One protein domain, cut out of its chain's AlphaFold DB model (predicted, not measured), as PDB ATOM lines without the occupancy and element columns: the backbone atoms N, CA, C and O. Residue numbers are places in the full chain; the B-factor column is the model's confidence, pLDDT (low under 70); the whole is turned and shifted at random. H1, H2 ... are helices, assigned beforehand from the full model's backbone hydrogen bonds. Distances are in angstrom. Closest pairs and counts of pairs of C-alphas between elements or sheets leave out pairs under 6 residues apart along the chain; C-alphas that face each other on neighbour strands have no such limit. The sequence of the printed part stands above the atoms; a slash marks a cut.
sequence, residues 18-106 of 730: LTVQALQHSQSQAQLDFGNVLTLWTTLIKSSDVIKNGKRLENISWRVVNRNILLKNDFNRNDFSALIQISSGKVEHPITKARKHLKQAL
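Overview. This is residues 18 to 106 of the 730 residues of the protein "DUF1752 domain-containing protein" of Ogataea polymorpha (UniProt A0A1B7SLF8). Helix H3 runs between H2 and H4 in the chain and packs on each of them, pairing with both in two helical hairpins; H1 is near H2 at the edge of this body of 74 residues, whose radius of gyration is 12.2 A, 1.08 times that of a compact globule of as many residues, and residues 92 to 106, with H5, stick out as a free arm that makes the length. The printed part has 89 residues with five named helices, H1 to H5 in chain order, and no named strand: all helix. It is loose, with a radius of gyration of the C-alphas of 15.1 A, and elongated, spanning 48 by 30 by 29 A.

Arrangement. H3, residues 54 to 71, touches H2, residues 34 to 46, at a shallow tilt of 28 degrees, opposite ways, through residues 54 to 61 of H3 and 41 to 45 of H2 alone; the closest C-alphas are those of Ile 45 and Glu 58, 5.5 A apart. With residues 57 to 64 alone, H3 touches H4, residues 77 to 87, at a shallow tilt of 11 degrees, opposite ways; the closest C-alphas are those of Val 64 and Asp 79, 7.5 A apart. H2 and H4 are apart. H1, residues 18 to 26, touches no helix but is near H2. H5, residues 94 to 106, touches no helix. Every O i to N i+4 pair is within hydrogen-bond range in H1, H2, H4 and H5, and 13 of 14 in H3.

Along the chain. H3 is 25.5 A long from C-alpha 54 at (23.295, 37.722, 44.002) to C-alpha 71. H5 measures 18.2 A, H2 17.9 A, H4 15.6 A and H1 12.2 A between first and last C-alphas. H1 begins at C-alpha 18 (17.398, 45.347, 24.982), and H5 ends at C-alpha 106 (-4.199, 41.000, 63.125).

Size, cuts and confidence. The C-alphas farthest apart, those of Gly 35 and Leu 106, are 48.5 A apart. The printed part has no cut and no long link; the link from H3 to H4 is tight. Mean pLDDT of the printed part is 75.9, with 22 residues under 70, among them 91 to 99.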
ATOM      1  N   LEU A  18      16.955  46.229  26.067       66.12
ATOM      2  CA  LEU A  18      17.398  45.347  24.982       66.12
ATOM      3  C   LEU A  18      17.287  43.858  25.343       66.12
ATOM      4  O   LEU A  18      16.788  43.078  24.536       66.12
ATOM      5  N   THR A  19      17.686  43.443  26.553       68.38
ATOM      6  CA  THR A  19      17.461  42.065  27.025       68.38
ATOM      7  C   THR A  19      15.967  41.748  27.083       68.38
ATOM      8  O   THR A  19      15.551  40.689  26.622       68.38
ATOM      9  N   VAL A  20      15.138  42.663  27.593       73.19
ATOM     10  CA  VAL A  20      13.681  42.459  27.656       73.19
ATOM     11  C   VAL A  20      13.073  42.342  26.252       73.19
ATOM     12  O   VAL A  20      12.306  41.413  26.013       73.19
ATOM     13  N   GLN A  21      13.462  43.206  25.309       73.00
ATOM     14  CA  GLN A  21      13.000  43.166  23.917       73.00
ATOM     15  C   GLN A  21      13.468  41.910  23.170       73.00
ATOM     16  O   GLN A  21      12.659  41.282  22.489       73.00
ATOM     17  N   ALA A  22      14.726  41.492  23.328       70.44
ATOM     18  CA  ALA A  22      15.235  40.252  22.738       70.44
ATOM     19  C   ALA A  22      14.453  39.030  23.251       70.44
ATOM     20  O   ALA A  22      14.005  38.191  22.466       70.44
ATOM     21  N   LEU A  23      14.197  38.974  24.564       64.38
ATOM     22  CA  LEU A  23      13.385  37.917  25.163       64.38
ATOM     23  C   LEU A  23      11.918  37.978  24.701       64.38
ATOM     24  O   LEU A  23      11.326  36.929  24.457       64.38
ATOM     25  N   GLN A  24      11.344  39.167  24.495       72.88
ATOM     26  CA  GLN A  24      10.005  39.331  23.910       72.88
ATOM     27  C   GLN A  24       9.941  38.887  22.439       72.88
ATOM     28  O   GLN A  24       9.006  38.176  22.079       72.88
ATOM     29  N   HIS A  25      10.941  39.202  21.611       72.56
ATOM     30  CA  HIS A  25      11.016  38.712  20.228       72.56
ATOM     31  C   HIS A  25      11.148  37.183  20.165       72.56
ATOM     32  O   HIS A  25      10.414  36.540  19.414       72.56
ATOM     33  N   SER A  26      11.989  36.579  21.015       64.62
ATOM     34  CA  SER A  26      12.055  35.111  21.136       64.62
ATOM     35  C   SER A  26      10.756  34.486  21.664       64.62
ATOM     36  O   SER A  26      10.491  33.316  21.414       64.62
ATOM     37  N   GLN A  27       9.893  35.263  22.334       63.12
ATOM     38  CA  GLN A  27       8.583  34.805  22.805       63.12
ATOM     39  C   GLN A  27       7.560  34.618  21.668       63.12
ATOM     40  O   GLN A  27       6.520  33.987  21.878       63.12
ATOM     41  N   SER A  28       7.824  35.176  20.484       70.88
ATOM     42  CA  SER A  28       6.985  35.019  19.289       70.88
ATOM     43  C   SER A  28       7.300  33.738  18.515       70.88
ATOM     44  O   SER A  28       6.427  33.198  17.842       70.88
ATOM     45  N   GLN A  29       8.527  33.221  18.626       62.47
ATOM     46  CA  GLN A  29       8.910  31.942  18.033       62.47
ATOM     47  C   GLN A  29       8.461  30.798  18.953       62.47
ATOM     48  O   GLN A  29       8.689  30.813  20.159       62.47
ATOM     49  N   ALA A  30       7.787  29.791  18.388       58.47
ATOM     50  CA  ALA A  30       7.147  28.720  19.164       58.47
ATOM     51  C   ALA A  30       8.133  27.746  19.845       58.47
ATOM     52  O   ALA A  30       7.716  26.888  20.619       58.47
ATOM     53  N   GLN A  31       9.429  27.881  19.564       65.06
ATOM     54  CA  GLN A  31      10.496  27.020  20.052       65.06
ATOM     55  C   GLN A  31      11.472  27.862  20.881       65.06
ATOM     56  O   GLN A  31      12.273  28.616  20.335       65.06
ATOM     57  N   LEU A  32      11.388  27.740  22.211       66.69
ATOM     58  CA  LEU A  32      12.377  28.317  23.125       66.69
ATOM     59  C   LEU A  32      13.716  27.616  22.890       66.69
ATOM     60  O   LEU A  32      13.894  26.467  23.297       66.69
ATOM     61  N   ASP A  33      14.647  28.303  22.234       80.38
ATOM     62  CA  ASP A  33      15.997  27.786  22.047       80.38
ATOM     63  C   ASP A  33      16.686  27.587  23.407       80.38
ATOM     64  O   ASP A  33      16.880  28.519  24.195       80.38
ATOM     65  N   PHE A  34      17.073  26.338  23.664       74.75
ATOM     66  CA  PHE A  34      17.770  25.929  24.875       74.75
ATOM     67  C   PHE A  34      19.132  26.627  25.011       74.75
ATOM     68  O   PHE A  34      19.546  26.928  26.131       74.75
ATOM     69  N   GLY A  35      19.793  26.963  23.894       84.19
ATOM     70  CA  GLY A  35      21.020  27.762  23.877       84.19
ATOM     71  C   GLY A  35      20.811  29.151  24.479       84.19
ATOM     72  O   GLY A  35      21.555  29.555  25.375       84.19
ATOM     73  N   ASN A  36      19.750  29.851  24.076       81.25
ATOM     74  CA  ASN A  36      19.368  31.142  24.653       81.25
ATOM     75  C   ASN A  36      18.965  31.052  26.140       81.25
ATOM     76  O   ASN A  36      19.386  31.893  26.936       81.25
ATOM     77  N   VAL A  37      18.220  30.018  26.554       81.94
ATOM     78  CA  VAL A  37      17.863  29.815  27.978       81.94
ATOM     79  C   VAL A  37      19.107  29.533  28.833       81.94
ATOM     80  O   VAL A  37      19.259  30.119  29.907       81.94
ATOM     81  N   LEU A  38      20.030  28.695  28.350       84.06
ATOM     82  CA  LEU A  38      21.288  28.377  29.031       84.06
ATOM     83  C   LEU A  38      22.243  29.584  29.071       84.06
ATOM     84  O   LEU A  38      22.910  29.815  30.081       84.06
ATOM     85  N   THR A  39      22.268  30.396  28.012       86.12
ATOM     86  CA  THR A  39      23.043  31.647  27.948       86.12
ATOM     87  C   THR A  39      22.502  32.684  28.931       86.12
ATOM     88  O   THR A  39      23.278  33.281  29.680       86.12
ATOM     89  N   LEU A  40      21.177  32.854  29.023       84.56
ATOM     90  CA  LEU A  40      20.563  33.722  30.032       84.56
ATOM     91  C   LEU A  40      20.858  33.220  31.453       84.56
ATOM     92  O   LEU A  40      21.241  34.010  32.310       84.56
ATOM     93  N   TRP A  41      20.725  31.915  31.706       88.56
ATOM     94  CA  TRP A  41      20.984  31.322  33.020       88.56
ATOM     95  C   TRP A  41      22.449  31.467  33.457       88.56
ATOM     96  O   TRP A  41      22.716  31.969  34.550       88.56
ATOM     97  N   THR A  42      23.409  31.127  32.591       87.50
ATOM     98  CA  THR A  42      24.840  31.329  32.882       87.50
ATOM     99  C   THR A  42      25.194  32.810  33.049       87.50
ATOM    100  O   THR A  42      26.030  33.134  33.889       87.50
ATOM    101  N   THR A  43      24.531  33.722  32.329       89.19
ATOM    102  CA  THR A  43      24.697  35.176  32.513       89.19
ATOM    103  C   THR A  43      24.120  35.652  33.848       89.19
ATOM    104  O   THR A  43      24.749  36.462  34.526       89.19
ATOM    105  N   LEU A  44      22.970  35.125  34.283       84.69
ATOM    106  CA  LEU A  44      22.375  35.427  35.593       84.69
ATOM    107  C   LEU A  44      23.221  34.895  36.760       84.69
ATOM    108  O   LEU A  44      23.282  35.546  37.799       84.69
ATOM    109  N   ILE A  45      23.913  33.763  36.590       88.25
ATOM    110  CA  ILE A  45      24.886  33.274  37.578       88.25
ATOM    111  C   ILE A  45      26.152  34.139  37.567       88.25
ATOM    112  O   ILE A  45      26.526  34.657  38.615       88.25
ATOM    113  N   LYS A  46      26.769  34.387  36.402       91.88
ATOM    114  CA  LYS A  46      27.985  35.221  36.289       91.88
ATOM    115  C   LYS A  46      27.792  36.665  36.768       91.88
ATOM    116  O   LYS A  46      28.727  37.257  37.287       91.88
ATOM    117  N   SER A  47      26.598  37.235  36.597       88.94
ATOM    118  CA  SER A  47      26.270  38.574  37.110       88.94
ATOM    119  C   SER A  47      25.838  38.577  38.577       88.94
ATOM    120  O   SER A  47      25.768  39.649  39.175       88.94
ATOM    121  N   SER A  48      25.578  37.412  39.186       94.88
ATOM    122  CA  SER A  48      25.050  37.350  40.549       94.88
ATOM    123  C   SER A  48      25.987  38.007  41.570       94.88
ATOM    124  O   SER A  48      25.519  38.860  42.317       94.88
ATOM    125  N   ASP A  49      27.294  37.735  41.547       89.19
ATOM    126  CA  ASP A  49      28.267  38.326  42.486       89.19
ATOM    127  C   ASP A  49      28.341  39.866  42.436       89.19
ATOM    128  O   ASP A  49      28.694  40.500  43.428       89.19
ATOM    129  N   VAL A  50      27.961  40.477  41.307       89.06
ATOM    130  CA  VAL A  50      27.920  41.940  41.115       89.06
ATOM    131  C   VAL A  50      26.598  42.546  41.621       89.06
ATOM    132  O   VAL A  50      26.512  43.740  41.908       89.06
ATOM    133  N   ILE A  51      25.544  41.736  41.745       88.69
ATOM    134  CA  ILE A  51      24.188  42.180  42.077       88.69
ATOM    135  C   ILE A  51      23.938  42.067  43.587       88.69
ATOM    136  O   ILE A  51      24.210  41.051  44.231       88.69
ATOM    137  N   LYS A  52      23.325  43.098  44.180       85.19
ATOM    138  CA  LYS A  52      22.952  43.093  45.603       85.19
ATOM    139  C   LYS A  52      21.964  41.951  45.886       85.19
ATOM    140  O   LYS A  52      20.838  41.963  45.400       85.19
ATOM    141  N   ASN A  53      22.362  40.996  46.731       86.94
ATOM    142  CA  ASN A  53      21.711  39.689  46.964       86.94
ATOM    143  C   ASN A  53      21.854  38.649  45.824       86.94
ATOM    144  O   ASN A  53      20.997  37.772  45.693       86.94
ATOM    145  N   GLY A  54      22.943  38.685  45.054       89.81
ATOM    146  CA  GLY A  54      23.295  37.722  44.002       89.81
ATOM    147  C   GLY A  54      22.988  36.262  44.308       89.81
ATOM    148  O   GLY A  54      22.225  35.625  43.588       89.81
ATOM    149  N   LYS A  55      23.479  35.758  45.444       88.62
ATOM    150  CA  LYS A  55      23.258  34.376  45.914       88.62
ATOM    151  C   LYS A  55      21.775  33.970  45.978       88.62
ATOM    152  O   LYS A  55      21.447  32.793  45.859       88.62
ATOM    153  N   ARG A  56      20.845  34.923  46.129       87.12
ATOM    154  CA  ARG A  56      19.395  34.667  46.063       87.12
ATOM    155  C   ARG A  56      18.898  34.532  44.621       87.12
ATOM    156  O   ARG A  56      18.068  33.662  44.369       87.12
ATOM    157  N   LEU A  57      19.390  35.357  43.695       86.00
ATOM    158  CA  LEU A  57      19.125  35.223  42.257       86.00
ATOM    159  C   LEU A  57      19.669  33.886  41.738       86.00
ATOM    160  O   LEU A  57      18.944  33.141  41.085       86.00
ATOM    161  N   GLU A  58      20.903  33.552  42.115       89.19
ATOM    162  CA  GLU A  58      21.568  32.289  41.801       89.19
ATOM    163  C   GLU A  58      20.740  31.091  42.306       89.19
ATOM    164  O   GLU A  58      20.346  30.237  41.510       89.19
ATOM    165  N   ASN A  59      20.352  31.079  43.590       89.75
ATOM    166  CA  ASN A  59      19.532  30.013  44.177       89.75
ATOM    167  C   ASN A  59      18.140  29.891  43.521       89.75
ATOM    168  O   ASN A  59      17.616  28.785  43.390       89.75
ATOM    169  N   ILE A  60      17.535  31.001  43.077       86.69
ATOM    170  CA  ILE A  60      16.283  30.986  42.300       86.69
ATOM    171  C   ILE A  60      16.519  30.411  40.897       86.69
ATOM    172  O   ILE A  60      15.728  29.583  40.446       86.69
ATOM    173  N   SER A  61      17.611  30.792  40.232       86.94
ATOM    174  CA  SER A  61      17.960  30.306  38.894       86.94
ATOM    175  C   SER A  61      18.198  28.788  38.893       86.94
ATOM    176  O   SER A  61      17.601  28.078  38.085       86.94
ATOM    177  N   TRP A  62      18.939  28.270  39.883       88.25
ATOM    178  CA  TRP A  62      19.116  26.838  40.131       88.25
ATOM    179  C   TRP A  62      17.793  26.123  40.405       88.25
ATOM    180  O   TRP A  62      17.555  25.050  39.858       88.25
ATOM    181  N   ARG A  63      16.895  26.710  41.213       86.06
ATOM    182  CA  ARG A  63      15.564  26.126  41.462       86.06
ATOM    183  C   ARG A  63      14.724  26.036  40.194       86.06
ATOM    184  O   ARG A  63      14.032  25.039  40.032       86.06
ATOM    185  N   VAL A  64      14.760  27.039  39.314       81.31
ATOM    186  CA  VAL A  64      14.002  27.025  38.049       81.31
ATOM    187  C   VAL A  64      14.580  25.993  37.077       81.31
ATOM    188  O   VAL A  64      13.823  25.188  36.537       81.31
ATOM    189  N   VAL A  65      15.907  25.951  36.918       83.62
ATOM    190  CA  VAL A  65      16.589  24.956  36.074       83.62
ATOM    191  C   VAL A  65      16.338  23.535  36.580       83.62
ATOM    192  O   VAL A  65      15.820  22.717  35.822       83.62
ATOM    193  N   ASN A  66      16.582  23.253  37.864       81.50
ATOM    194  CA  ASN A  66      16.364  21.922  38.437       81.50
ATOM    195  C   ASN A  66      14.883  21.513  38.410       81.50
ATOM    196  O   ASN A  66      14.578  20.369  38.087       81.50
ATOM    197  N   ARG A  67      13.946  22.427  38.715       79.00
ATOM    198  CA  ARG A  67      12.503  22.128  38.681       79.00
ATOM    199  C   ARG A  67      12.038  21.731  37.285       79.00
ATOM    200  O   ARG A  67      11.180  20.861  37.185       79.00
ATOM    201  N   ASN A  68      12.569  22.364  36.243       70.38
ATOM    202  CA  ASN A  68      12.206  22.015  34.879       70.38
ATOM    203  C   ASN A  68      12.958  20.744  34.463       70.38
ATOM    204  O   ASN A  68      12.320  19.700  34.397       70.38
ATOM    205  N   ILE A  69      14.293  20.767  34.361       75.19
ATOM    206  CA  ILE A  69      15.105  19.631  33.875       75.19
ATOM    207  C   ILE A  69      14.789  18.296  34.584       75.19
ATOM    208  O   ILE A  69      14.816  17.256  33.932       75.19
ATOM    209  N   LEU A  70      14.461  18.292  35.884       66.75
ATOM    210  CA  LEU A  70      14.197  17.052  36.634       66.75
ATOM    211  C   LEU A  70      12.723  16.602  36.667       66.75
ATOM    212  O   LEU A  70      12.468  15.457  37.038       66.75
ATOM    213  N   LEU A  71      11.746  17.464  36.346       70.19
ATOM    214  CA  LEU A  71      10.306  17.140  36.471       70.19
ATOM    215  C   LEU A  71       9.501  17.323  35.175       70.19
ATOM    216  O   LEU A  71       8.375  16.829  35.086       70.19
ATOM    217  N   LYS A  72      10.042  18.054  34.197       61.12
ATOM    218  CA  LYS A  72       9.464  18.302  32.874       61.12
ATOM    219  C   LYS A  72      10.603  18.500  31.867       61.12
ATOM    220  O   LYS A  72      11.236  19.553  31.860       61.12
ATOM    221  N   ASN A  73      10.805  17.545  30.961       63.03
ATOM    222  CA  ASN A  73      11.767  17.718  29.861       63.03
ATOM    223  C   ASN A  73      11.465  18.983  29.019       63.03
ATOM    224  O   ASN A  73      12.371  19.556  28.422       63.03
ATOM    225  N   ASP A  74      10.214  19.456  29.042       73.06
ATOM    226  CA  ASP A  74       9.763  20.692  28.404       73.06
ATOM    227  C   ASP A  74       9.844  21.898  29.366       73.06
ATOM    228  O   ASP A  74       8.993  22.094  30.246       73.06
ATOM    229  N   PHE A  75      10.844  22.765  29.169       72.00
ATOM    230  CA  PHE A  75      10.938  24.058  29.860       72.00
ATOM    231  C   PHE A  75       9.852  25.007  29.323       72.00
ATOM    232  O   PHE A  75       9.976  25.590  28.247       72.00
ATOM    233  N   ASN A  76       8.748  25.159  30.057       77.62
ATOM    234  CA  ASN A  76       7.557  25.833  29.540       77.62
ATOM    235  C   ASN A  76       7.682  27.377  29.546       77.62
ATOM    236  O   ASN A  76       8.211  27.971  30.490       77.62
ATOM    237  N   ARG A  77       7.090  28.040  28.538       75.25
ATOM    238  CA  ARG A  77       6.946  29.510  28.419       75.25
ATOM    239  C   ARG A  77       6.438  30.182  29.703       75.25
ATOM    240  O   ARG A  77       6.857  31.295  30.018       75.25
ATOM    241  N   ASN A  78       5.575  29.509  30.464       80.25
ATOM    242  CA  ASN A  78       5.051  30.010  31.738       80.25
ATOM    243  C   ASN A  78       6.120  30.056  32.843       80.25
ATOM    244  O   ASN A  78       6.198  31.040  33.577       80.25
ATOM    245  N   ASP A  79       6.969  29.029  32.929       78.31
ATOM    246  CA  ASP A  79       8.063  28.960  33.902       78.31
ATOM    247  C   ASP A  79       9.160  30.004  33.558       78.31
ATOM    248  O   ASP A  79       9.738  30.625  34.452       78.31
ATOM    249  N   PHE A  80       9.362  30.303  32.265       75.12
ATOM    250  CA  PHE A  80      10.211  31.412  31.797       75.12
ATOM    251  C   PHE A  80       9.631  32.801  32.129       75.12
ATOM    252  O   PHE A  80      10.337  33.677  32.628       75.12
ATOM    253  N   SER A  81       8.324  32.995  31.917       78.25
ATOM    254  CA  SER A  81       7.619  34.233  32.285       78.25
ATOM    255  C   SER A  81       7.713  34.509  33.791       78.25
ATOM    256  O   SER A  81       7.987  35.638  34.198       78.25
ATOM    257  N   ALA A  82       7.592  33.469  34.625       77.62
ATOM    258  CA  ALA A  82       7.776  33.578  36.071       77.62
ATOM    259  C   ALA A  82       9.193  34.046  36.458       77.62
ATOM    260  O   ALA A  82       9.328  34.878  37.354       77.62
ATOM    261  N   LEU A  83      10.245  33.580  35.768       77.12
ATOM    262  CA  LEU A  83      11.623  34.030  36.008       77.12
ATOM    263  C   LEU A  83      11.783  35.543  35.752       77.12
ATOM    264  O   LEU A  83      12.324  36.249  36.604       77.12
ATOM    265  N   ILE A  84      11.251  36.051  34.633       75.81
ATOM    266  CA  ILE A  84      11.272  37.489  34.287       75.81
ATOM    267  C   ILE A  84      10.426  38.320  35.268       75.81
ATOM    268  O   ILE A  84      10.807  39.425  35.663       75.81
ATOM    269  N   GLN A  85       9.270  37.806  35.690       78.06
ATOM    270  CA  GLN A  85       8.399  38.480  36.659       78.06
ATOM    271  C   GLN A  85       9.024  38.576  38.060       78.06
ATOM    272  O   GLN A  85       8.778  39.549  38.775       78.06
ATOM    273  N   ILE A  86       9.847  37.591  38.439       72.06
ATOM    274  CA  ILE A  86      10.625  37.599  39.683       72.06
ATOM    275  C   ILE A  86      11.821  38.555  39.576       72.06
ATOM    276  O   ILE A  86      12.028  39.340  40.501       72.06
ATOM    277  N   SER A  87      12.589  38.541  38.475       66.31
ATOM    278  CA  SER A  87      13.747  39.439  38.319       66.31
ATOM    279  C   SER A  87      13.325  40.911  38.307       66.31
ATOM    280  O   SER A  87      13.820  41.698  39.108       66.31
ATOM    281  N   SER A  88      12.318  41.258  37.499       71.38
ATOM    282  CA  SER A  88      11.772  42.621  37.409       71.38
ATOM    283  C   SER A  88      11.040  43.109  38.670       71.38
ATOM    284  O   SER A  88      10.533  44.230  38.688       71.38
ATOM    285  N   GLY A  89      10.934  42.285  39.721       71.25
ATOM    286  CA  GLY A  89      10.287  42.636  40.989       71.25
ATOM    287  C   GLY A  89       8.773  42.870  40.905       71.25
ATOM    288  O   GLY A  89       8.172  43.320  41.879       71.25
ATOM    289  N   LYS A  90       8.138  42.574  39.761       73.12
ATOM    290  CA  LYS A  90       6.725  42.897  39.489       73.12
ATOM    291  C   LYS A  90       5.728  41.935  40.144       73.12
ATOM    292  O   LYS A  90       4.548  42.268  40.236       73.12
ATOM    293  N   VAL A  91       6.174  40.769  40.621       59.44
ATOM    294  CA  VAL A  91       5.322  39.799  41.330       59.44
ATOM    295  C   VAL A  91       5.565  39.817  42.836       59.44
ATOM    296  O   VAL A  91       6.587  39.356  43.343       59.44
ATOM    297  N   GLU A  92       4.539  40.242  43.574       47.16
ATOM    298  CA  GLU A  92       4.370  39.833  44.966       47.16
ATOM    299  C   GLU A  92       4.120  38.321  45.015       47.16
ATOM    300  O   GLU A  92       3.072  37.844  44.571       47.16
ATOM    301  N   HIS A  93       5.054  37.552  45.581       53.03
ATOM    302  CA  HIS A  93       4.834  36.125  45.825       53.03
ATOM    303  C   HIS A  93       3.522  35.901  46.606       53.03
ATOM    304  O   HIS A  93       3.234  36.664  47.536       53.03
ATOM    305  N   PRO A  94       2.770  34.813  46.349       49.59
ATOM    306  CA  PRO A  94       1.547  34.508  47.097       49.59
ATOM    307  C   PRO A  94       1.797  34.389  48.611       49.59
ATOM    308  O   PRO A  94       0.964  34.819  49.399       49.59
ATOM    309  N   ILE A  95       2.990  33.941  49.024       45.91
ATOM    310  CA  ILE A  95       3.444  33.941  50.428       45.91
ATOM    311  C   ILE A  95       3.497  35.369  51.006       45.91
ATOM    312  O   ILE A  95       3.093  35.595  52.145       45.91
ATOM    313  N   THR A  96       3.949  36.361  50.230       54.31
ATOM    314  CA  THR A  96       3.962  37.767  50.670       54.31
ATOM    315  C   THR A  96       2.566  38.388  50.698       54.31
ATOM    316  O   THR A  96       2.286  39.151  51.621       54.31
ATOM    317  N   LYS A  97       1.657  38.003  49.788       64.75
ATOM    318  CA  LYS A  97       0.238  38.387  49.876       64.75
ATOM    319  C   LYS A  97      -0.439  37.779  51.103       64.75
ATOM    320  O   LYS A  97      -1.038  38.517  51.878       64.75
ATOM    321  N   ALA A  98      -0.261  36.481  51.354       64.88
ATOM    322  CA  ALA A  98      -0.760  35.822  52.561       64.88
ATOM    323  C   ALA A  98      -0.239  36.502  53.842       64.88
ATOM    324  O   ALA A  98      -1.021  36.819  54.733       64.88
ATOM    325  N   ARG A  99       1.060  36.838  53.903       64.31
ATOM    326  CA  ARG A  99       1.655  37.554  55.047       64.31
ATOM    327  C   ARG A  99       1.152  39.002  55.191       64.31
ATOM    328  O   ARG A  99       1.094  39.499  56.313       64.31
ATOM    329  N   LYS A 100       0.761  39.669  54.095       76.06
ATOM    330  CA  LYS A 100       0.080  40.978  54.128       76.06
ATOM    331  C   LYS A 100      -1.353  40.860  54.650       76.06
ATOM    332  O   LYS A 100      -1.693  41.590  55.574       76.06
ATOM    333  N   HIS A 101      -2.150  39.920  54.138       78.44
ATOM    334  CA  HIS A 101      -3.511  39.680  54.631       78.44
ATOM    335  C   HIS A 101      -3.524  39.252  56.105       78.44
ATOM    336  O   HIS A 101      -4.338  39.761  56.868       78.44
ATOM    337  N   LEU A 102      -2.571  38.421  56.544       78.38
ATOM    338  CA  LEU A 102      -2.415  38.053  57.955       78.38
ATOM    339  C   LEU A 102      -2.083  39.270  58.836       78.38
ATOM    340  O   LEU A 102      -2.713  39.461  59.872       78.38
ATOM    341  N   LYS A 103      -1.153  40.144  58.412       76.81
ATOM    342  CA  LYS A 103      -0.894  41.412  59.120       76.81
ATOM    343  C   LYS A 103      -2.115  42.338  59.140       76.81
ATOM    344  O   LYS A 103      -2.321  43.026  60.133       76.81
ATOM    345  N   GLN A 104      -2.912  42.360  58.074       81.31
ATOM    346  CA  GLN A 104      -4.121  43.179  57.995       81.31
ATOM    347  C   GLN A 104      -5.218  42.663  58.941       81.31
ATOM    348  O   GLN A 104      -5.796  43.465  59.665       81.31
ATOM    349  N   ALA A 105      -5.428  41.343  59.009       79.94
ATOM    350  CA  ALA A 105      -6.361  40.705  59.940       79.94
ATOM    351  C   ALA A 105      -5.980  40.970  61.410       79.94
ATOM    352  O   ALA A 105      -6.786  41.502  62.174       79.94
ATOM    353  N   LEU A 106      -4.716  40.722  61.778       76.06
ATOM    354  CA  LEU A 106      -4.199  41.000  63.125       76.06
ATOM    355  C   LEU A 106      -4.302  42.493  63.496       76.06
ATOM    356  O   LEU A 106      -4.562  42.833  64.650       76.06
TER     357      LEU A 106